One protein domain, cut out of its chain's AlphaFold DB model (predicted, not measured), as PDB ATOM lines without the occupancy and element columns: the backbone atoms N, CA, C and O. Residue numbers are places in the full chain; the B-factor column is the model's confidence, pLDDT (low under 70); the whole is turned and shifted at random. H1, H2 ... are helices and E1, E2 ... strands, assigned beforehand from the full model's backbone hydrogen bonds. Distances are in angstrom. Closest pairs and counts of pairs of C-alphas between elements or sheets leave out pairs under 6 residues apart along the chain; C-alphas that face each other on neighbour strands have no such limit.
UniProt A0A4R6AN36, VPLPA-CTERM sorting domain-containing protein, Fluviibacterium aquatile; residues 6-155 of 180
ATOM      1  N   HIS A   6     -38.670  28.732 -33.690       96.50
ATOM      2  CA  HIS A   6     -38.662  28.452 -32.264       96.50
ATOM      3  C   HIS A   6     -38.170  27.035 -31.981       96.50
ATOM      4  O   HIS A   6     -38.313  26.135 -32.805       96.50
ATOM      5  N   ILE A   7     -37.644  26.843 -30.773       97.81
ATOM      6  CA  ILE A   7     -37.611  25.537 -30.120       97.81
ATOM      7  C   ILE A   7     -38.870  25.424 -29.264       97.81
ATOM      8  O   ILE A   7     -39.100  26.261 -28.383       97.81
ATOM      9  N   HIS A   8     -39.651  24.383 -29.515       97.56
ATOM     10  CA  HIS A   8     -40.821  23.999 -28.744       97.56
ATOM     11  C   HIS A   8     -40.505  22.855 -27.780       97.56
ATOM     12  O   HIS A   8     -39.596  22.047 -27.998       97.56
ATOM     13  N   GLY A   9     -41.256  22.806 -26.685       97.19
ATOM     14  CA  GLY A   9     -41.138  21.751 -25.693       97.19
ATOM     15  C   GLY A   9     -42.265  21.762 -24.669       97.19
ATOM     16  O   GLY A   9     -42.904  22.789 -24.423       97.19
ATOM     17  N   SER A  10     -42.457  20.616 -24.025       95.50
ATOM     18  CA  SER A  10     -43.308  20.468 -22.845       95.50
ATOM     19  C   SER A  10     -42.547  19.777 -21.718       95.50
ATOM     20  O   SER A  10     -41.681  18.934 -21.955       95.50
ATOM     21  N   ASN A  11     -42.902  20.115 -20.477       95.62
ATOM     22  CA  ASN A  11     -42.364  19.493 -19.271       95.62
ATOM     23  C   ASN A  11     -43.513  18.943 -18.415       95.62
ATOM     24  O   ASN A  11     -44.590  19.535 -18.333       95.62
ATOM     25  N   ASN A  12     -43.271  17.816 -17.752       94.19
ATOM     26  CA  ASN A  12     -44.139  17.279 -16.715       94.19
ATOM     27  C   ASN A  12     -44.143  18.197 -15.484       94.19
ATOM     28  O   ASN A  12     -43.275  19.050 -15.299       94.19
ATOM     29  N   SER A  13     -45.083  17.961 -14.568       92.88
ATOM     30  CA  SER A  13     -45.178  18.714 -13.309       92.88
ATOM     31  C   SER A  13     -43.939  18.602 -12.411       92.88
ATOM     32  O   SER A  13     -43.751  19.432 -11.527       92.88
ATOM     33  N   ASP A  14     -43.124  17.561 -12.591       93.12
ATOM     34  CA  ASP A  14     -41.860  17.356 -11.877       93.12
ATOM     35  C   ASP A  14     -40.648  18.001 -12.578       93.12
ATOM     36  O   ASP A  14     -39.525  17.878 -12.092       93.12
ATOM     37  N   GLY A  15     -40.871  18.695 -13.700       91.56
ATOM     38  CA  GLY A  15     -39.841  19.345 -14.509       91.56
ATOM     39  C   GLY A  15     -39.144  18.423 -15.511       91.56
ATOM     40  O   GLY A  15     -38.268  18.884 -16.236       91.56
ATOM     41  N   SER A  16     -39.505  17.136 -15.581       95.56
ATOM     42  CA  SER A  16     -38.954  16.240 -16.600       95.56
ATOM     43  C   SER A  16     -39.501  16.572 -17.990       95.56
ATOM     44  O   SER A  16     -40.683  16.874 -18.150       95.56
ATOM     45  N   ALA A  17     -38.638  16.503 -19.000       96.88
ATOM     46  CA  ALA A  17     -39.011  16.711 -20.392       96.88
ATOM     47  C   ALA A  17     -40.041  15.682 -20.880       96.88
ATOM     48  O   ALA A  17     -39.879  14.479 -20.661       96.88
ATOM     49  N   ILE A  18     -41.066  16.164 -21.579       96.75
ATOM     50  CA  ILE A  18     -41.937  15.355 -22.435       96.75
ATOM     51  C   ILE A  18     -41.335  15.365 -23.839       96.75
ATOM     52  O   ILE A  18     -40.772  16.376 -24.256       96.75
ATOM     53  N   ASP A  19     -41.423  14.230 -24.526       96.81
ATOM     54  CA  ASP A  19     -40.949  14.083 -25.899       96.81
ATOM     55  C   ASP A  19     -41.864  14.864 -26.847       96.81
ATOM     56  O   ASP A  19     -43.026  14.496 -27.043       96.81
ATOM     57  N   SER A  20     -41.357  15.987 -27.348       96.94
ATOM     58  CA  SER A  20     -42.043  16.833 -28.319       96.94
ATOM     59  C   SER A  20     -41.799  16.313 -29.725       96.94
ATOM     60  O   SER A  20     -40.654  16.101 -30.109       96.94
ATOM     61  N   VAL A  21     -42.874  16.159 -30.495       95.81
ATOM     62  CA  VAL A  21     -42.826  15.549 -31.831       95.81
ATOM     63  C   VAL A  21     -43.562  16.388 -32.864       95.81
ATOM     64  O   VAL A  21     -44.491  17.135 -32.529       95.81
ATOM     65  N   THR A  22     -43.195  16.223 -34.136       95.00
ATOM     66  CA  THR A  22     -43.939  16.832 -35.239       95.00
ATOM     67  C   THR A  22     -45.388  16.302 -35.252       95.00
ATOM     68  O   THR A  22     -45.598  15.083 -35.290       95.00
ATOM     69  N   PRO A  23     -46.417  17.173 -35.249       93.25
ATOM     70  CA  PRO A  23     -47.805  16.742 -35.356       93.25
ATOM     71  C   PRO A  23     -48.061  16.057 -36.699       93.25
ATOM     72  O   PRO A  23     -47.500  16.408 -37.737       93.25
ATOM     73  N   THR A  24     -48.971  15.089 -36.691       93.00
ATOM     74  CA  THR A  24     -49.510  14.534 -37.936       93.00
ATOM     75  C   THR A  24     -50.740  15.323 -38.366       93.00
ATOM     76  O   THR A  24     -51.372  15.977 -37.540       93.00
ATOM     77  N   ILE A  25     -51.157  15.166 -39.625       90.94
ATOM     78  CA  ILE A  25     -52.395  15.776 -40.138       90.94
ATOM     79  C   ILE A  25     -53.656  15.367 -39.352       90.94
ATOM     80  O   ILE A  25     -54.696  15.980 -39.495       90.94
ATOM     81  N   ALA A  26     -53.595  14.348 -38.490       92.44
ATOM     82  CA  ALA A  26     -54.722  14.002 -37.626       92.44
ATOM     83  C   ALA A  26     -55.060  15.087 -36.582       92.44
ATOM     84  O   ALA A  26     -56.148  15.036 -36.009       92.44
ATOM     85  N   ALA A  27     -54.145  16.024 -36.309       91.31
ATOM     86  CA  ALA A  27     -54.398  17.146 -35.406       91.31
ATOM     87  C   ALA A  27     -55.303  18.237 -36.023       91.31
ATOM     88  O   ALA A  27     -55.945  18.946 -35.263       91.31
ATOM     89  N   ASP A  28     -55.433  18.274 -37.354       90.31
ATOM     90  CA  ASP A  28     -56.385  19.112 -38.113       90.31
ATOM     91  C   ASP A  28     -57.826  18.568 -38.025       90.31
ATOM     92  O   ASP A  28     -58.798  19.228 -38.360       90.31
ATOM     93  N   ASP A  29     -58.016  17.318 -37.585       90.44
ATOM     94  CA  ASP A  29     -59.348  16.708 -37.562       90.44
ATOM     95  C   ASP A  29     -60.283  17.464 -36.588       90.44
ATOM     96  O   ASP A  29     -59.987  17.522 -35.385       90.44
ATOM     97  N   PRO A  30     -61.464  17.942 -37.035       87.56
ATOM     98  CA  PRO A  30     -62.457  18.555 -36.155       87.56
ATOM     99  C   PRO A  30     -62.916  17.668 -34.996       87.56
ATOM    100  O   PRO A  30     -63.361  18.163 -33.959       87.56
ATOM    101  N   ALA A  31     -62.797  16.343 -35.123       87.62
ATOM    102  CA  ALA A  31     -63.055  15.414 -34.026       87.62
ATOM    103  C   ALA A  31     -61.997  15.485 -32.906       87.62
ATOM    104  O   ALA A  31     -62.293  15.111 -31.769       87.62
ATOM    105  N   ASN A  32     -60.794  15.970 -33.219       81.94
ATOM    106  CA  ASN A  32     -59.667  16.145 -32.302       81.94
ATOM    107  C   ASN A  32     -59.448  17.613 -31.896       81.94
ATOM    108  O   ASN A  32     -58.512  17.897 -31.151       81.94
ATOM    109  N   GLY A  33     -60.335  18.518 -32.319       79.31
ATOM    110  CA  GLY A  33     -60.283  19.939 -31.982       79.31
ATOM    111  C   GLY A  33     -59.532  20.814 -32.984       79.31
ATOM    112  O   GLY A  33     -59.306  21.975 -32.653       79.31
ATOM    113  N   GLY A  34     -59.172  20.276 -34.153       85.62
ATOM    114  CA  GLY A  34     -58.755  21.084 -35.301       85.62
ATOM    115  C   GLY A  34     -59.942  21.670 -36.066       85.62
ATOM    116  O   GLY A  34     -61.098  21.503 -35.653       85.62
ATOM    117  N   ASP A  35     -59.684  22.363 -37.169       84.06
ATOM    118  CA  ASP A  35     -60.730  23.005 -37.977       84.06
ATOM    119  C   ASP A  35     -60.992  22.340 -39.344       84.06
ATOM    120  O   ASP A  35     -62.050  22.562 -39.952       84.06
ATOM    121  N   GLY A  36     -60.134  21.406 -39.758       87.81
ATOM    122  CA  GLY A  36     -60.291  20.601 -40.962       87.81
ATOM    123  C   GLY A  36     -59.970  21.366 -42.241       87.81
ATOM    124  O   GLY A  36     -60.510  21.017 -43.302       87.81
ATOM    125  N   ASP A  37     -59.158  22.419 -42.156       84.12
ATOM    126  CA  ASP A  37     -58.770  23.258 -43.287       84.12
ATOM    127  C   ASP A  37     -57.611  22.670 -44.122       84.12
ATOM    128  O   ASP A  37     -57.311  23.150 -45.226       84.12
ATOM    129  N   GLY A  38     -57.034  21.554 -43.664       87.81
ATOM    130  CA  GLY A  38     -55.966  20.822 -44.335       87.81
ATOM    131  C   GLY A  38     -54.560  21.277 -43.948       87.81
ATOM    132  O   GLY A  38     -53.591  20.816 -44.570       87.81
ATOM    133  N   PHE A  39     -54.431  22.162 -42.964       87.44
ATOM    134  CA  PHE A  39     -53.171  22.619 -42.396       87.44
ATOM    135  C   PHE A  39     -53.095  22.245 -40.915       87.44
ATOM    136  O   PHE A  39     -54.051  21.785 -40.320       87.44
ATOM    137  N   ILE A  40     -51.892  22.340 -40.346       88.00
ATOM    138  CA  ILE A  40     -51.717  22.270 -38.897       88.00
ATOM    139  C   ILE A  40     -51.245  23.634 -38.454       88.00
ATOM    140  O   ILE A  40     -50.149  24.058 -38.836       88.00
ATOM    141  N   ASP A  41     -52.050  24.311 -37.654       84.12
ATOM    142  CA  ASP A  41     -51.706  25.609 -37.113       84.12
ATOM    143  C   ASP A  41     -50.915  25.517 -35.792       84.12
ATOM    144  O   ASP A  41     -50.456  24.457 -35.343       84.12
ATOM    145  N   LEU A  42     -50.666  26.680 -35.182       80.62
ATOM    146  CA  LEU A  42     -49.938  26.760 -33.921       80.62
ATOM    147  C   LEU A  42     -50.679  26.056 -32.771       80.62
ATOM    148  O   LEU A  42     -50.042  25.359 -31.987       80.62
ATOM    149  N   ILE A  43     -51.991  26.251 -32.626       83.19
ATOM    150  CA  ILE A  43     -52.753  25.687 -31.505       83.19
ATOM    151  C   ILE A  43     -52.963  24.186 -31.691       83.19
ATOM    152  O   ILE A  43     -52.809  23.438 -30.726       83.19
ATOM    153  N   GLU A  44     -53.235  23.733 -32.908       87.94
ATOM    154  CA  GLU A  44     -53.389  22.311 -33.232       87.94
ATOM    155  C   GLU A  44     -52.084  21.530 -33.029       87.94
ATOM    156  O   GLU A  44     -52.091  20.358 -32.642       87.94
ATOM    157  N   GLY A  45     -50.937  22.184 -33.236       88.75
ATOM    158  CA  GLY A  45     -49.624  21.591 -33.003       88.75
ATOM    159  C   GLY A  45     -49.178  21.569 -31.534       88.75
ATOM    160  O   GLY A  45     -48.407  20.684 -31.150       88.75
ATOM    161  N   VAL A  46     -49.678  22.480 -30.686       89.06
ATOM    162  CA  VAL A  46     -49.288  22.595 -29.262       89.06
ATOM    163  C   VAL A  46     -49.410  21.277 -28.482       89.06
ATOM    164  O   VAL A  46     -48.481  20.969 -27.732       89.06
ATOM    165  N   PRO A  47     -50.471  20.460 -28.629       91.81
ATOM    166  CA  PRO A  47     -50.547  19.157 -27.970       91.81
ATOM    167  C   PRO A  47     -49.401  18.195 -28.317       91.81
ATOM    168  O   PRO A  47     -49.107  17.313 -27.515       91.81
ATOM    169  N   SER A  48     -48.767  18.355 -29.486       94.38
ATOM    170  CA  SER A  48     -47.690  17.475 -29.964       94.38
ATOM    171  C   SER A  48     -46.304  17.980 -29.570       94.38
ATOM    172  O   SER A  48     -45.525  17.229 -28.987       94.38
ATOM    173  N   TYR A  49     -45.988  19.250 -29.849       93.94
ATOM    174  CA  TYR A  49     -44.642  19.793 -29.617       93.94
ATOM    175  C   TYR A  49     -44.529  20.708 -28.388       93.94
ATOM    176  O   TYR A  49     -43.418  21.024 -27.962       93.94
ATOM    177  N   GLY A  50     -45.640  21.118 -27.776       94.69
ATOM    178  CA  GLY A  50     -45.652  21.985 -26.600       94.69
ATOM    179  C   GLY A  50     -45.529  23.486 -26.883       94.69
ATOM    180  O   GLY A  50     -45.723  23.980 -27.993       94.69
ATOM    181  N   GLY A  51     -45.237  24.251 -25.833       94.31
ATOM    182  CA  GLY A  51     -45.101  25.705 -25.928       94.31
ATOM    183  C   GLY A  51     -43.752  26.137 -26.505       94.31
ATOM    184  O   GLY A  51     -42.801  25.359 -26.551       94.31
ATOM    185  N   ILE A  52     -43.649  27.410 -26.895       95.75
ATOM    186  CA  ILE A  52     -42.367  28.023 -27.272       95.75
ATOM    187  C   ILE A  52     -41.475  28.096 -26.028       95.75
ATOM    188  O   ILE A  52     -41.849  28.742 -25.045       95.75
ATOM    189  N   LEU A  53     -40.285  27.496 -26.097       97.62
ATOM    190  CA  LEU A  53     -39.258  27.593 -25.058       97.62
ATOM    191  C   LEU A  53     -38.206  28.657 -25.388       97.62
ATOM    192  O   LEU A  53     -37.886  29.489 -24.542       97.62
ATOM    193  N   LEU A  54     -37.691  28.647 -26.621       97.94
ATOM    194  CA  LEU A  54     -36.645  29.561 -27.094       97.94
ATOM    195  C   LEU A  54     -36.988  30.074 -28.492       97.94
ATOM    196  O   LEU A  54     -37.239  29.287 -29.401       97.94
ATOM    197  N   SER A  55     -36.965  31.389 -28.681       97.56
ATOM    198  CA  SER A  55     -37.112  32.006 -30.001       97.56
ATOM    199  C   SER A  55     -35.765  32.100 -30.708       97.56
ATOM    200  O   SER A  55     -34.809  32.646 -30.174       97.56
ATOM    201  N   LEU A  56     -35.675  31.589 -31.931       97.06
ATOM    202  CA  LEU A  56     -34.420  31.505 -32.667       97.06
ATOM    203  C   LEU A  56     -34.225  32.753 -33.542       97.06
ATOM    204  O   LEU A  56     -34.424  32.709 -34.755       97.06
ATOM    205  N   PHE A  57     -33.848  33.869 -32.914       96.31
ATOM    206  CA  PHE A  57     -33.555  35.144 -33.578       96.31
ATOM    207  C   PHE A  57     -32.165  35.681 -33.206       96.31
ATOM    208  O   PHE A  57     -31.586  35.294 -32.196       96.31
ATOM    209  N   ASP A  58     -31.630  36.578 -34.034       96.06
ATOM    210  CA  ASP A  58     -30.361  37.265 -33.781       96.06
ATOM    211  C   ASP A  58     -30.589  38.452 -32.831       96.06
ATOM    212  O   ASP A  58     -31.044  39.526 -33.242       96.06
ATOM    213  N   GLU A  59     -30.259  38.269 -31.548       94.94
ATOM    214  CA  GLU A  59     -30.401  39.310 -30.518       94.94
ATOM    215  C   GLU A  59     -29.493  40.528 -30.778       94.94
ATOM    216  O   GLU A  59     -29.766  41.631 -30.297       94.94
ATOM    217  N   GLY A  60     -28.432  40.355 -31.573       93.81
ATOM    218  CA  GLY A  60     -27.521  41.417 -31.993       93.81
ATOM    219  C   GLY A  60     -28.016  42.221 -33.200       93.81
ATOM    220  O   GLY A  60     -27.498  43.313 -33.448       93.81
ATOM    221  N   ASN A  61     -29.022  41.731 -33.931       91.38
ATOM    222  CA  ASN A  61     -29.515  42.332 -35.173       91.38
ATOM    223  C   ASN A  61     -31.039  42.542 -35.186       91.38
ATOM    224  O   ASN A  61     -31.735  42.283 -36.171       91.38
ATOM    225  N   THR A  62     -31.578  43.093 -34.101       89.69
ATOM    226  CA  THR A  62     -33.019  43.374 -33.982       89.69
ATOM    227  C   THR A  62     -33.520  44.495 -34.908       89.69
ATOM    228  O   THR A  62     -34.722  44.658 -35.106       89.69
ATOM    229  N   GLY A  63     -32.609  45.250 -35.533       86.50
ATOM    230  CA  GLY A  63     -32.909  46.322 -36.486       86.50
ATOM    231  C   GLY A  63     -33.182  45.864 -37.925       86.50
ATOM    232  O   GLY A  63     -33.388  46.710 -38.792       86.50
ATOM    233  N   ASN A  64     -33.202  44.558 -38.204       85.19
ATOM    234  CA  ASN A  64     -33.369  43.998 -39.553       85.19
ATOM    235  C   ASN A  64     -34.791  44.134 -40.154       85.19
ATOM    236  O   ASN A  64     -35.067  43.570 -41.211       85.19
ATOM    237  N   GLY A  65     -35.702  44.849 -39.485       87.19
ATOM    238  CA  GLY A  65     -37.117  44.969 -39.863       87.19
ATOM    239  C   GLY A  65     -37.997  43.799 -39.406       87.19
ATOM    240  O   GLY A  65     -39.214  43.867 -39.557       87.19
ATOM    241  N   PHE A  66     -37.397  42.768 -38.805       90.31
ATOM    242  CA  PHE A  66     -38.052  41.555 -38.309       90.31
ATOM    243  C   PHE A  66     -37.630  41.207 -36.874       90.31
ATOM    244  O   PHE A  66     -37.697  40.051 -36.469       90.31
ATOM    245  N   SER A  67     -37.158  42.190 -36.100       91.69
ATOM    246  CA  SER A  67     -36.739  41.998 -34.704       91.69
ATOM    247  C   SER A  67     -35.680  40.901 -34.515       91.69
ATOM    248  O   SER A  67     -35.637  40.256 -33.476       91.69
ATOM    249  N   GLY A  68     -34.811  40.705 -35.509       93.50
ATOM    250  CA  GLY A  68     -33.730  39.718 -35.480       93.50
ATOM    251  C   GLY A  68     -34.123  38.348 -36.025       93.50
ATOM    252  O   GLY A  68     -33.242  37.518 -36.241       93.50
ATOM    253  N   PHE A  69     -35.409  38.087 -36.289       95.62
ATOM    254  CA  PHE A  69     -35.811  36.837 -36.933       95.62
ATOM    255  C   PHE A  69     -35.250  36.761 -38.357       95.62
ATOM    256  O   PHE A  69     -35.144  37.796 -39.035       95.62
ATOM    257  N   PRO A  70     -34.881  35.556 -38.823       93.75
ATOM    258  CA  PRO A  70     -34.319  35.399 -40.145       93.75
ATOM    259  C   PRO A  70     -35.382  35.624 -41.218       93.75
ATOM    260  O   PRO A  70     -36.585  35.414 -41.037       93.75
ATOM    261  N   ALA A  71     -34.908  36.064 -42.373       91.94
ATOM    262  CA  ALA A  71     -35.732  36.229 -43.547       91.94
ATOM    263  C   ALA A  71     -35.008  35.667 -44.767       91.94
ATOM    264  O   ALA A  71     -33.788  35.775 -44.874       91.94
ATOM    265  N   VAL A  72     -35.774  35.107 -45.703       90.94
ATOM    266  CA  VAL A  72     -35.264  34.629 -46.992       90.94
ATOM    267  C   VAL A  72     -34.518  35.753 -47.707       90.94
ATOM    268  O   VAL A  72     -35.078  36.843 -47.893       90.94
ATOM    269  N   GLY A  73     -33.279  35.453 -48.097       87.00
ATOM    270  CA  GLY A  73     -32.410  36.313 -48.885       87.00
ATOM    271  C   GLY A  73     -32.897  36.485 -50.323       87.00
ATOM    272  O   GLY A  73     -33.842  35.847 -50.785       87.00
ATOM    273  N   THR A  74     -32.242  37.370 -51.074       89.19
ATOM    274  CA  THR A  74     -32.590  37.635 -52.484       89.19
ATOM    275  C   THR A  74     -32.362  36.437 -53.407       89.19
ATOM    276  O   THR A  74     -32.874  36.413 -54.521       89.19
ATOM    277  N   ASP A  75     -31.570  35.468 -52.960       92.38
ATOM    278  CA  ASP A  75     -31.282  34.195 -53.619       92.38
ATOM    279  C   ASP A  75     -32.329  33.107 -53.323       92.38
ATOM    280  O   ASP A  75     -32.230  32.004 -53.857       92.38
ATOM    281  N   GLY A  76     -33.339  33.408 -52.500       89.81
ATOM    282  CA  GLY A  76     -34.365  32.445 -52.104       89.81
ATOM    283  C   GLY A  76     -33.940  31.521 -50.962       89.81
ATOM    284  O   GLY A  76     -34.703  30.625 -50.610       89.81
ATOM    285  N   MET A  77     -32.764  31.735 -50.362       92.44
ATOM    286  CA  MET A  77     -32.259  30.906 -49.271       92.44
ATOM    287  C   MET A  77     -32.585  31.513 -47.906       92.44
ATOM    288  O   MET A  77     -32.445  32.717 -47.687       92.44
ATOM    289  N   LEU A  78     -32.989  30.660 -46.964       91.00
ATOM    290  CA  LEU A  78     -33.038  30.987 -45.543       91.00
ATOM    291  C   LEU A  78     -31.761  30.455 -44.888       91.00
ATOM    292  O   LEU A  78     -31.489  29.257 -44.939       91.00
ATOM    293  N   MET A  79     -30.978  31.341 -44.280       91.38
ATOM    294  CA  MET A  79     -29.809  30.975 -43.484       91.38
ATOM    295  C   MET A  79     -29.904  31.655 -42.127       91.38
ATOM    296  O   MET A  79     -30.128  32.864 -42.049       91.38
ATOM    297  N   PHE A  80     -29.711  30.876 -41.069       93.56
ATOM    298  CA  PHE A  80     -29.655  31.365 -39.702       93.56
ATOM    299  C   PHE A  80     -28.541  30.632 -38.959       93.56
ATOM    300  O   PHE A  80     -28.495  29.404 -38.964       93.56
ATOM    301  N   ASP A  81     -27.649  31.397 -38.344       94.69
ATOM    302  CA  ASP A  81     -26.607  30.907 -37.448       94.69
ATOM    303  C   ASP A  81     -26.485  31.918 -36.309       94.69
ATOM    304  O   ASP A  81     -26.291  33.114 -36.549       94.69
ATOM    305  N   TYR A  82     -26.670  31.448 -35.080       96.00
ATOM    306  CA  TYR A  82     -26.567  32.276 -33.892       96.00
ATOM    307  C   TYR A  82     -26.155  31.444 -32.681       96.00
ATOM    308  O   TYR A  82     -26.550  30.288 -32.527       96.00
ATOM    309  N   THR A  83     -25.371  32.054 -31.794       96.31
ATOM    310  CA  THR A  83     -24.962  31.452 -30.521       96.31
ATOM    311  C   THR A  83     -25.654  32.173 -29.376       96.31
ATOM    312  O   THR A  83     -25.424  33.362 -29.168       96.31
ATOM    313  N   PHE A  84     -26.449  31.435 -28.606       96.31
ATOM    314  CA  PHE A  84     -27.141  31.954 -27.429       96.31
ATOM    315  C   PHE A  84     -26.328  31.704 -26.159       96.31
ATOM    316  O   PHE A  84     -25.888  30.581 -25.901       96.31
ATOM    317  N   ASP A  85     -26.190  32.734 -25.324       96.69
ATOM    318  CA  ASP A  85     -25.803  32.557 -23.926       96.69
ATOM    319  C   ASP A  85     -27.067  32.340 -23.086       96.69
ATOM    320  O   ASP A  85     -27.771  33.286 -22.738       96.69
ATOM    321  N   LEU A  86     -27.359  31.083 -22.740       96.00
ATOM    322  CA  LEU A  86     -28.573  30.723 -21.998       96.00
ATOM    323  C   LEU A  86     -28.656  31.339 -20.589       96.00
ATOM    324  O   LEU A  86     -29.721  31.301 -19.978       96.00
ATOM    325  N   ALA A  87     -27.564  31.899 -20.058       95.12
ATOM    326  CA  ALA A  87     -27.587  32.602 -18.777       95.12
ATOM    327  C   ALA A  87     -28.113  34.042 -18.890       95.12
ATOM    328  O   ALA A  87     -28.543  34.611 -17.884       95.12
ATOM    329  N   THR A  88     -28.041  34.646 -20.079       95.25
ATOM    330  CA  THR A  88     -28.300  36.083 -20.276       95.25
ATOM    331  C   THR A  88     -29.225  36.408 -21.446       95.25
ATOM    332  O   THR A  88     -29.682  37.547 -21.545       95.25
ATOM    333  N   THR A  89     -29.528  35.430 -22.301       96.44
ATOM    334  CA  THR A  89     -30.382  35.604 -23.476       96.44
ATOM    335  C   THR A  89     -31.787  36.085 -23.108       96.44
ATOM    336  O   THR A  89     -32.403  35.614 -22.149       96.44
ATOM    337  N   GLY A  90     -32.312  37.016 -23.900       95.06
ATOM    338  CA  GLY A  90     -33.712  37.429 -23.891       95.06
ATOM    339  C   GLY A  90     -34.595  36.574 -24.802       95.06
ATOM    340  O   GLY A  90     -35.783  36.858 -24.931       95.06
ATOM    341  N   ALA A  91     -34.036  35.544 -25.442       96.81
ATOM    342  CA  ALA A  91     -34.755  34.685 -26.372       96.81
ATOM    343  C   ALA A  91     -35.637  33.618 -25.703       96.81
ATOM    344  O   ALA A  91     -36.490  33.024 -26.371       96.81
ATOM    345  N   LEU A  92     -35.436  33.352 -24.408       97.69
ATOM    346  CA  LEU A  92     -36.293  32.451 -23.637       97.69
ATOM    347  C   LEU A  92     -37.689  33.055 -23.487       97.69
ATOM    348  O   LEU A  92     -37.845  34.248 -23.215       97.69
ATOM    349  N   ASN A  93     -38.716  32.224 -23.643       95.94
ATOM    350  CA  ASN A  93     -40.085  32.677 -23.454       95.94
ATOM    351  C   ASN A  93     -40.358  33.035 -21.980       95.94
ATOM    352  O   ASN A  93     -39.665  32.599 -21.058       95.94
ATOM    353  N   THR A  94     -41.393  33.838 -21.739       94.81
ATOM    354  CA  THR A  94     -41.758  34.279 -20.388       94.81
ATOM    355  C   THR A  94     -42.024  33.078 -19.481       94.81
ATOM    356  O   THR A  94     -42.872  32.242 -19.778       94.81
ATOM    357  N   GLY A  95     -41.319  33.016 -18.348       93.38
ATOM    358  CA  GLY A  95     -41.450  31.927 -17.375       93.38
ATOM    359  C   GLY A  95     -40.653  30.664 -17.714       93.38
ATOM    360  O   GLY A  95     -40.651  29.743 -16.904       93.38
ATOM    361  N   VAL A  96     -39.953  30.635 -18.851       96.12
ATOM    362  CA  VAL A  96     -39.051  29.548 -19.242       96.12
ATOM    363  C   VAL A  96     -37.636  29.859 -18.761       96.12
ATOM    364  O   VAL A  96     -37.147  30.985 -18.858       96.12
ATOM    365  N   THR A  97     -36.965  28.846 -18.232       95.50
ATOM    366  CA  THR A  97     -35.571  28.898 -17.794       95.50
ATOM    367  C   THR A  97     -34.685  28.057 -18.708       95.50
ATOM    368  O   THR A  97     -35.155  27.183 -19.432       95.50
ATOM    369  N   ALA A  98     -33.369  28.261 -18.634       96.25
ATOM    370  CA  ALA A  98     -32.417  27.452 -19.393       96.25
ATOM    371  C   ALA A  98     -32.556  25.943 -19.118       96.25
ATOM    372  O   ALA A  98     -32.334  25.145 -20.021       96.25
ATOM    373  N   SER A  99     -32.937  25.534 -17.899       95.75
ATOM    374  CA  SER A  99     -33.138  24.116 -17.578       95.75
ATOM    375  C   SER A  99     -34.312  23.492 -18.323       95.75
ATOM    376  O   SER A  99     -34.251  22.306 -18.628       95.75
ATOM    377  N   ASP A 100     -35.336  24.273 -18.667       96.31
ATOM    378  CA  ASP A 100     -36.508  23.765 -19.378       96.31
ATOM    379  C   ASP A 100     -36.180  23.348 -20.818       96.31
ATOM    380  O   ASP A 100     -36.886  22.529 -21.395       96.31
ATOM    381  N   LEU A 101     -35.083  23.850 -21.398       96.62
ATOM    382  CA  LEU A 101     -34.617  23.435 -22.724       96.62
ATOM    383  C   LEU A 101     -34.024  22.028 -22.745       96.62
ATOM    384  O   LEU A 101     -33.920  21.447 -23.822       96.62
ATOM    385  N   PHE A 102     -33.629  21.482 -21.594       95.75
ATOM    386  CA  PHE A 102     -32.873  20.239 -21.542       95.75
ATOM    387  C   PHE A 102     -33.698  19.055 -21.014       95.75
ATOM    388  O   PHE A 102     -34.505  19.221 -20.100       95.75
ATOM    389  N   PRO A 103     -33.428  17.840 -21.520       95.56
ATOM    390  CA  PRO A 103     -32.481  17.535 -22.595       95.56
ATOM    391  C   PRO A 103     -33.015  17.966 -23.981       95.56
ATOM    392  O   PRO A 103     -34.215  17.943 -24.236       95.56
ATOM    393  N   LEU A 104     -32.110  18.434 -24.853       95.38
ATOM    394  CA  LEU A 104     -32.483  19.053 -26.136       95.38
ATOM    395  C   LEU A 104     -33.104  18.065 -27.125       95.38
ATOM    396  O   LEU A 104     -33.852  18.485 -27.991       95.38
ATOM    397  N   ASP A 105     -32.800  16.777 -27.000       96.44
ATOM    398  CA  ASP A 105     -33.325  15.704 -27.848       96.44
ATOM    399  C   ASP A 105     -34.789  15.332 -27.556       96.44
ATOM    400  O   ASP A 105     -35.330  14.445 -28.198       96.44
ATOM    401  N   PHE A 106     -35.430  16.023 -26.611       97.31
ATOM    402  CA  PHE A 106     -36.869  15.954 -26.334       97.31
ATOM    403  C   PHE A 106     -37.582  17.232 -26.806       97.31
ATOM    404  O   PHE A 106     -38.624  17.614 -26.265       97.31
ATOM    405  N   ARG A 107     -36.958  17.987 -27.712       97.88
ATOM    406  CA  ARG A 107     -37.443  19.282 -28.194       97.88
ATOM    407  C   ARG A 107     -37.603  19.251 -29.701       97.88
ATOM    408  O   ARG A 107     -36.865  18.569 -30.410       97.88
ATOM    409  N   GLU A 108     -38.527  20.073 -30.161       96.94
ATOM    410  CA  GLU A 108     -38.889  20.203 -31.565       96.94
ATOM    411  C   GLU A 108     -38.452  21.576 -32.071       96.94
ATOM    412  O   GLU A 108     -38.671  22.584 -31.395       96.94
ATOM    413  N   ILE A 109     -37.859  21.651 -33.261       96.62
ATOM    414  CA  ILE A 109     -37.680  22.934 -33.949       96.62
ATOM    415  C   ILE A 109     -38.880  23.150 -34.859       96.62
ATOM    416  O   ILE A 109     -39.188  22.286 -35.670       96.62
ATOM    417  N   VAL A 110     -39.510  24.321 -34.775       95.44
ATOM    418  CA  VAL A 110     -40.610  24.717 -35.664       95.44
ATOM    419  C   VAL A 110     -40.243  26.015 -36.374       95.44
ATOM    420  O   VAL A 110     -39.795  26.981 -35.752       95.44
ATOM    421  N   ILE A 111     -40.421  26.026 -37.692       95.06
ATOM    422  CA  ILE A 111     -40.231  27.183 -38.567       95.06
ATOM    423  C   ILE A 111     -41.591  27.537 -39.159       95.06
ATOM    424  O   ILE A 111     -42.227  26.711 -39.812       95.06
ATOM    425  N   HIS A 112     -42.013  28.779 -38.966       92.44
ATOM    426  CA  HIS A 112     -43.261  29.345 -39.459       92.44
ATOM    427  C   HIS A 112     -43.015  30.258 -40.665       92.44
ATOM    428  O   HIS A 112     -41.881  30.654 -40.950       92.44
ATOM    429  N   GLY A 113     -44.083  30.635 -41.363       89.69
ATOM    430  CA  GLY A 113     -44.015  31.538 -42.513       89.69
ATOM    431  C   GLY A 113     -44.415  30.844 -43.806       89.69
ATOM    432  O   GLY A 113     -43.559  30.573 -44.645       89.69
ATOM    433  N   ALA A 114     -45.704  30.562 -43.976       87.44
ATOM    434  CA  ALA A 114     -46.240  29.903 -45.165       87.44
ATOM    435  C   ALA A 114     -47.162  30.835 -45.962       87.44
ATOM    436  O   ALA A 114     -47.772  31.752 -45.409       87.44
ATOM    437  N   PHE A 115     -47.282  30.582 -47.270       86.62
ATOM    438  CA  PHE A 115     -48.412  31.098 -48.042       86.62
ATOM    439  C   PHE A 115     -49.549  30.099 -47.996       86.62
ATOM    440  O   PHE A 115     -49.350  28.928 -48.317       86.62
ATOM    441  N   ILE A 116     -50.731  30.597 -47.672       84.75
ATOM    442  CA  ILE A 116     -51.946  29.807 -47.550       84.75
ATOM    443  C   ILE A 116     -53.024  30.330 -48.510       84.75
ATOM    444  O   ILE A 116     -53.029  31.524 -48.848       84.75
ATOM    445  N   PRO A 117     -53.892  29.443 -49.033       84.62
ATOM    446  CA  PRO A 117     -55.046  29.844 -49.826       84.62
ATOM    447  C   PRO A 117     -56.108  30.534 -48.956       84.62
ATOM    448  O   PRO A 117     -55.973  30.651 -47.743       84.62
ATOM    449  N   ASP A 118     -57.159  31.034 -49.604       81.69
ATOM    450  CA  ASP A 118     -58.291  31.655 -48.912       81.69
ATOM    451  C   ASP A 118     -59.049  30.615 -48.083       81.69
ATOM    452  O   ASP A 118     -59.239  29.490 -48.551       81.69
ATOM    453  N   GLY A 119     -59.508  30.999 -46.892       72.38
ATOM    454  CA  GLY A 119     -60.238  30.096 -45.998       72.38
ATOM    455  C   GLY A 119     -59.374  29.096 -45.225       72.38
ATOM    456  O   GLY A 119     -59.942  28.174 -44.655       72.38
ATOM    457  N   VAL A 120     -58.050  29.284 -45.209       74.25
ATOM    458  CA  VAL A 120     -57.129  28.604 -44.283       74.25
ATOM    459  C   VAL A 120     -56.812  29.581 -43.155       74.25
ATOM    460  O   VAL A 120     -56.418  30.720 -43.425       74.25
ATOM    461  N   GLY A 121     -57.096  29.177 -41.921       63.47
ATOM    462  CA  GLY A 121     -57.015  29.997 -40.713       63.47
ATOM    463  C   GLY A 121     -55.686  29.867 -39.995       63.47
ATOM    464  O   GLY A 121     -54.810  29.149 -40.442       63.47
ATOM    465  N   GLY A 122     -55.464  30.643 -38.934       62.38
ATOM    466  CA  GLY A 122     -54.160  30.717 -38.292       62.38
ATOM    467  C   GLY A 122     -54.263  31.118 -36.834       62.38
ATOM    468  O   GLY A 122     -54.433  32.294 -36.536       62.38
ATOM    469  N   VAL A 123     -53.977  30.141 -35.975       54.59
ATOM    470  CA  VAL A 123     -53.934  30.132 -34.508       54.59
ATOM    471  C   VAL A 123     -55.247  29.810 -33.796       54.59
ATOM    472  O   VAL A 123     -55.247  29.940 -32.577       54.59
ATOM    473  N   SER A 124     -56.335  29.404 -34.459       51.69
ATOM    474  CA  SER A 124     -57.486  28.766 -33.793       51.69
ATOM    475  C   SER A 124     -58.531  28.189 -34.762       51.69
ATOM    476  O   SER A 124     -58.402  28.309 -35.970       51.69
ATOM    477  N   ASP A 125     -59.638  27.699 -34.186       54.16
ATOM    478  CA  ASP A 125     -60.913  27.260 -34.784       54.16
ATOM    479  C   ASP A 125     -61.689  28.306 -35.627       54.16
ATOM    480  O   ASP A 125     -62.921  28.256 -35.737       54.16
ATOM    481  N   GLY A 126     -61.001  29.297 -36.190       54.56
ATOM    482  CA  GLY A 126     -61.575  30.379 -36.982       54.56
ATOM    483  C   GLY A 126     -62.193  31.529 -36.179       54.56
ATOM    484  O   GLY A 126     -62.855  32.399 -36.760       54.56
ATOM    485  N   THR A 127     -62.026  31.553 -34.851       53.88
ATOM    486  CA  THR A 127     -62.577  32.601 -33.972       53.88
ATOM    487  C   THR A 127     -61.535  33.572 -33.420       53.88
ATOM    488  O   THR A 127     -61.897  34.597 -32.823       53.88
ATOM    489  N   SER A 128     -60.248  33.302 -33.621       58.78
ATOM    490  CA  SER A 128     -59.172  34.142 -33.120       58.78
ATOM    491  C   SER A 128     -59.054  35.405 -33.970       58.78
ATOM    492  O   SER A 128     -59.035  35.348 -35.197       58.78
ATOM    493  N   PRO A 129     -58.868  36.586 -33.357       53.47
ATOM    494  CA  PRO A 129     -58.520  37.798 -34.099       53.47
ATOM    495  C   PRO A 129     -57.153  37.709 -34.801       53.47
ATOM    496  O   PRO A 129     -56.776  38.638 -35.516       53.47
ATOM    497  N   LEU A 130     -56.396  36.636 -34.560       56.91
ATOM    498  CA  LEU A 130     -55.143  36.320 -35.235       56.91
ATOM    499  C   LEU A 130     -55.340  35.373 -36.437       56.91
ATOM    500  O   LEU A 130     -54.400  35.237 -37.218       56.91
ATOM    501  N   ASP A 131     -56.544  34.813 -36.630       61.41
ATOM    502  CA  ASP A 131     -56.874  34.012 -37.808       61.41
ATOM    503  C   ASP A 131     -56.876  34.887 -39.057       61.41
ATOM    504  O   ASP A 131     -57.739  35.748 -39.271       61.41
ATOM    505  N   ILE A 132     -55.895  34.650 -39.923       60.06
ATOM    506  CA  ILE A 132     -55.838  35.278 -41.237       60.06
ATOM    507  C   ILE A 132     -56.689  34.432 -42.187       60.06
ATOM    508  O   ILE A 132     -56.161  33.666 -42.972       60.06
ATOM    509  N   MET A 133     -58.012  34.619 -42.155       61.09
ATOM    510  CA  MET A 133     -58.983  33.945 -43.048       61.09
ATOM    511  C   MET A 133     -58.832  34.300 -44.545       61.09
ATOM    512  O   MET A 133     -59.663  33.908 -45.365       61.09
ATOM    513  N   GLY A 134     -57.827  35.104 -44.900       66.12
ATOM    514  CA  GLY A 134     -57.585  35.596 -46.249       66.12
ATOM    515  C   GLY A 134     -56.353  34.952 -46.872       66.12
ATOM    516  O   GLY A 134     -55.328  34.810 -46.208       66.12
ATOM    517  N   ALA A 135     -56.416  34.652 -48.172       78.31
ATOM    518  CA  ALA A 135     -55.251  34.159 -48.907       78.31
ATOM    519  C   ALA A 135     -54.030  35.081 -48.732       78.31
ATOM    520  O   ALA A 135     -54.124  36.303 -48.901       78.31
ATOM    521  N   GLY A 136     -52.856  34.506 -48.469       83.81
ATOM    522  CA  GLY A 136     -51.642  35.297 -48.306       83.81
ATOM    523  C   GLY A 136     -50.563  34.634 -47.469       83.81
ATOM    524  O   GLY A 136     -50.574  33.433 -47.235       83.81
ATOM    525  N   TYR A 137     -49.584  35.442 -47.070       85.62
ATOM    526  CA  TYR A 137     -48.499  35.017 -46.193       85.62
ATOM    527  C   TYR A 137     -48.937  35.111 -44.725       85.62
ATOM    528  O   TYR A 137     -49.382  36.176 -44.291       85.62
ATOM    529  N   SER A 138     -48.730  34.037 -43.964       85.00
ATOM    530  CA  SER A 138     -48.911  33.991 -42.512       85.00
ATOM    531  C   SER A 138     -47.607  33.592 -41.827       85.00
ATOM    532  O   SER A 138     -47.004  32.572 -42.155       85.00
ATOM    533  N   ASN A 139     -47.181  34.382 -40.839       85.31
ATOM    534  CA  ASN A 139     -46.019  34.090 -39.997       85.31
ATOM    535  C   ASN A 139     -46.331  33.135 -38.833       85.31
ATOM    536  O   ASN A 139     -45.432  32.880 -38.037       85.31
ATOM    537  N   PHE A 140     -47.569  32.650 -38.719       81.69
ATOM    538  CA  PHE A 140     -47.995  31.729 -37.663       81.69
ATOM    539  C   PHE A 140     -48.111  30.282 -38.139       81.69
ATOM    540  O   PHE A 140     -47.995  29.369 -37.328       81.69
ATOM    541  N   ILE A 141     -48.268  30.061 -39.445       86.44
ATOM    542  CA  ILE A 141     -48.388  28.715 -40.006       86.44
ATOM    543  C   ILE A 141     -47.011  28.048 -40.076       86.44
ATOM    544  O   ILE A 141     -46.113  28.606 -40.726       86.44
ATOM    545  N   PRO A 142     -46.825  26.886 -39.423       90.00
ATOM    546  CA  PRO A 142     -45.643  26.053 -39.590       90.00
ATOM    547  C   PRO A 142     -45.438  25.671 -41.061       90.00
ATOM    548  O   PRO A 142     -46.353  25.221 -41.742       90.00
ATOM    549  N   VAL A 143     -44.215  25.836 -41.558       91.19
ATOM    550  CA  VAL A 143     -43.794  25.401 -42.901       91.19
ATOM    551  C   VAL A 143     -42.767  24.270 -42.838       91.19
ATOM    552  O   VAL A 143     -42.623  23.506 -43.792       91.19
ATOM    553  N   ALA A 144     -42.057  24.144 -41.716       92.94
ATOM    554  CA  ALA A 144     -41.161  23.034 -41.437       92.94
ATOM    555  C   ALA A 144     -41.097  22.778 -39.930       92.94
ATOM    556  O   ALA A 144     -41.153  23.712 -39.131       92.94
ATOM    557  N   ALA A 145     -40.941  21.513 -39.565       94.62
ATOM    558  CA  ALA A 145     -40.684  21.086 -38.203       94.62
ATOM    559  C   ALA A 145     -39.719  19.889 -38.222       94.62
ATOM    560  O   ALA A 145     -39.520  19.277 -39.280       94.62
ATOM    561  N   GLY A 146     -39.081  19.597 -37.098       95.00
ATOM    562  CA  GLY A 146     -38.287  18.386 -36.958       95.00
ATOM    563  C   GLY A 146     -37.690  18.196 -35.572       95.00
ATOM    564  O   GLY A 146     -37.277  19.163 -34.914       95.00
ATOM    565  N   GLU A 147     -37.581  16.922 -35.187       95.69
ATOM    566  CA  GLU A 147     -37.062  16.538 -33.884       95.69
ATOM    567  C   GLU A 147     -35.556  16.802 -33.797       95.69
ATOM    568  O   GLU A 147     -34.769  16.504 -34.709       95.69
ATOM    569  N   ILE A 148     -35.118  17.323 -32.653       94.56
ATOM    570  CA  ILE A 148     -33.694  17.402 -32.346       94.56
ATOM    571  C   ILE A 148     -33.230  16.010 -31.929       94.56
ATOM    572  O   ILE A 148     -33.783  15.391 -31.030       94.56
ATOM    573  N   THR A 149     -32.164  15.515 -32.550       91.25
ATOM    574  CA  THR A 149     -31.593  14.214 -32.190       91.25
ATOM    575  C   THR A 149     -30.203  14.384 -31.609       91.25
ATOM    576  O   THR A 149     -29.389  15.185 -32.080       91.25
ATOM    577  N   ALA A 150     -29.905  13.605 -30.569       86.88
ATOM    578  CA  ALA A 150     -28.559  13.535 -30.032       86.88
ATOM    579  C   ALA A 150     -27.605  13.025 -31.121       86.88
ATOM    580  O   ALA A 150     -27.673  11.872 -31.556       86.88
ATOM    581  N   ALA A 151     -26.679  13.880 -31.553       79.38
ATOM    582  CA  ALA A 151     -25.598  13.439 -32.417       79.38
ATOM    583  C   ALA A 151     -24.737  12.421 -31.643       79.38
ATOM    584  O   ALA A 151     -24.360  12.696 -30.496       79.38
ATOM    585  N   PRO A 152     -24.378  11.265 -32.236       74.56
ATOM    586  CA  PRO A 152     -23.451  10.343 -31.602       74.56
ATOM    587  C   PRO A 152     -22.144  11.087 -31.345       74.56
ATOM    588  O   PRO A 152     -21.433  11.442 -32.285       74.56
ATOM    589  N   VAL A 153     -21.815  11.340 -30.079       68.12
ATOM    590  CA  VAL A 153     -20.500  11.872 -29.731       68.12
ATOM    591  C   VAL A 153     -19.501  10.762 -30.060       68.12
ATOM    592  O   VAL A 153     -19.593   9.685 -29.458       68.12
ATOM    593  N   PRO A 154     -18.563  10.954 -31.011       65.12
ATOM    594  CA  PRO A 154     -17.536   9.956 -31.256       65.12
ATOM    595  C   PRO A 154     -16.827   9.711 -29.929       65.12
ATOM    596  O   PRO A 154     -16.369  10.671 -29.305       65.12
ATOM    597  N   LEU A 155     -16.765   8.451 -29.478       61.94
ATOM    598  CA  LEU A 155     -16.024   8.104 -28.267       61.94
ATOM    599  C   LEU A 155     -14.655   8.785 -28.362       61.94
ATOM    600  O   LEU A 155     -13.945   8.545 -29.347       61.94
TER     601      LEU A 155
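Overview. This is residues 6 to 155 of the 180 residues of the protein "VPLPA-CTERM sorting domain-containing protein" of Fluviibacterium aquatile (UniProt A0A4R6AN36). Little regular structure: a strongly twisted antiparallel sheet, E2 E1 E3 E4, with a long E3-E4 hairpin, bears H2; long loops make most of the rest. The 150 printed residues hold three named helices and four strands, E1 H1 H2 E2 H3 E3 E4, mixed, 48 residues. Compact, radius of gyration of the C-alphas 16.4 A, it spans 49 by 41 by 32 A.

Along the chain. E1, residues 6 to 11, begins at C-alpha (-38.662, 28.452, -32.264). H1 is 25 to 28, H2 42 to 49, E2 51 to 55, H3 98 to 101. E3, 108 to 116, measures 22.8 A; E4, 136 to 147, measures 27.8 A.

Arrangement. Within hydrogen-bond range are N 7 and O 54 of E1 and E2, 2.8 A, N 8 and O 108 of E1 and E3, 2.8 A, and N 111 and O 144 of E3 and E4, 2.8 A. H2 is on the sheet, height 7.4 A; 2 of 4 O i to N i+4 pairs are within range.

Size, cuts and confidence. The printed part has no cut. The link E2 to H3 is long, 42 residues. pLDDT is under 70 at 121 to 134 and 153 to 155.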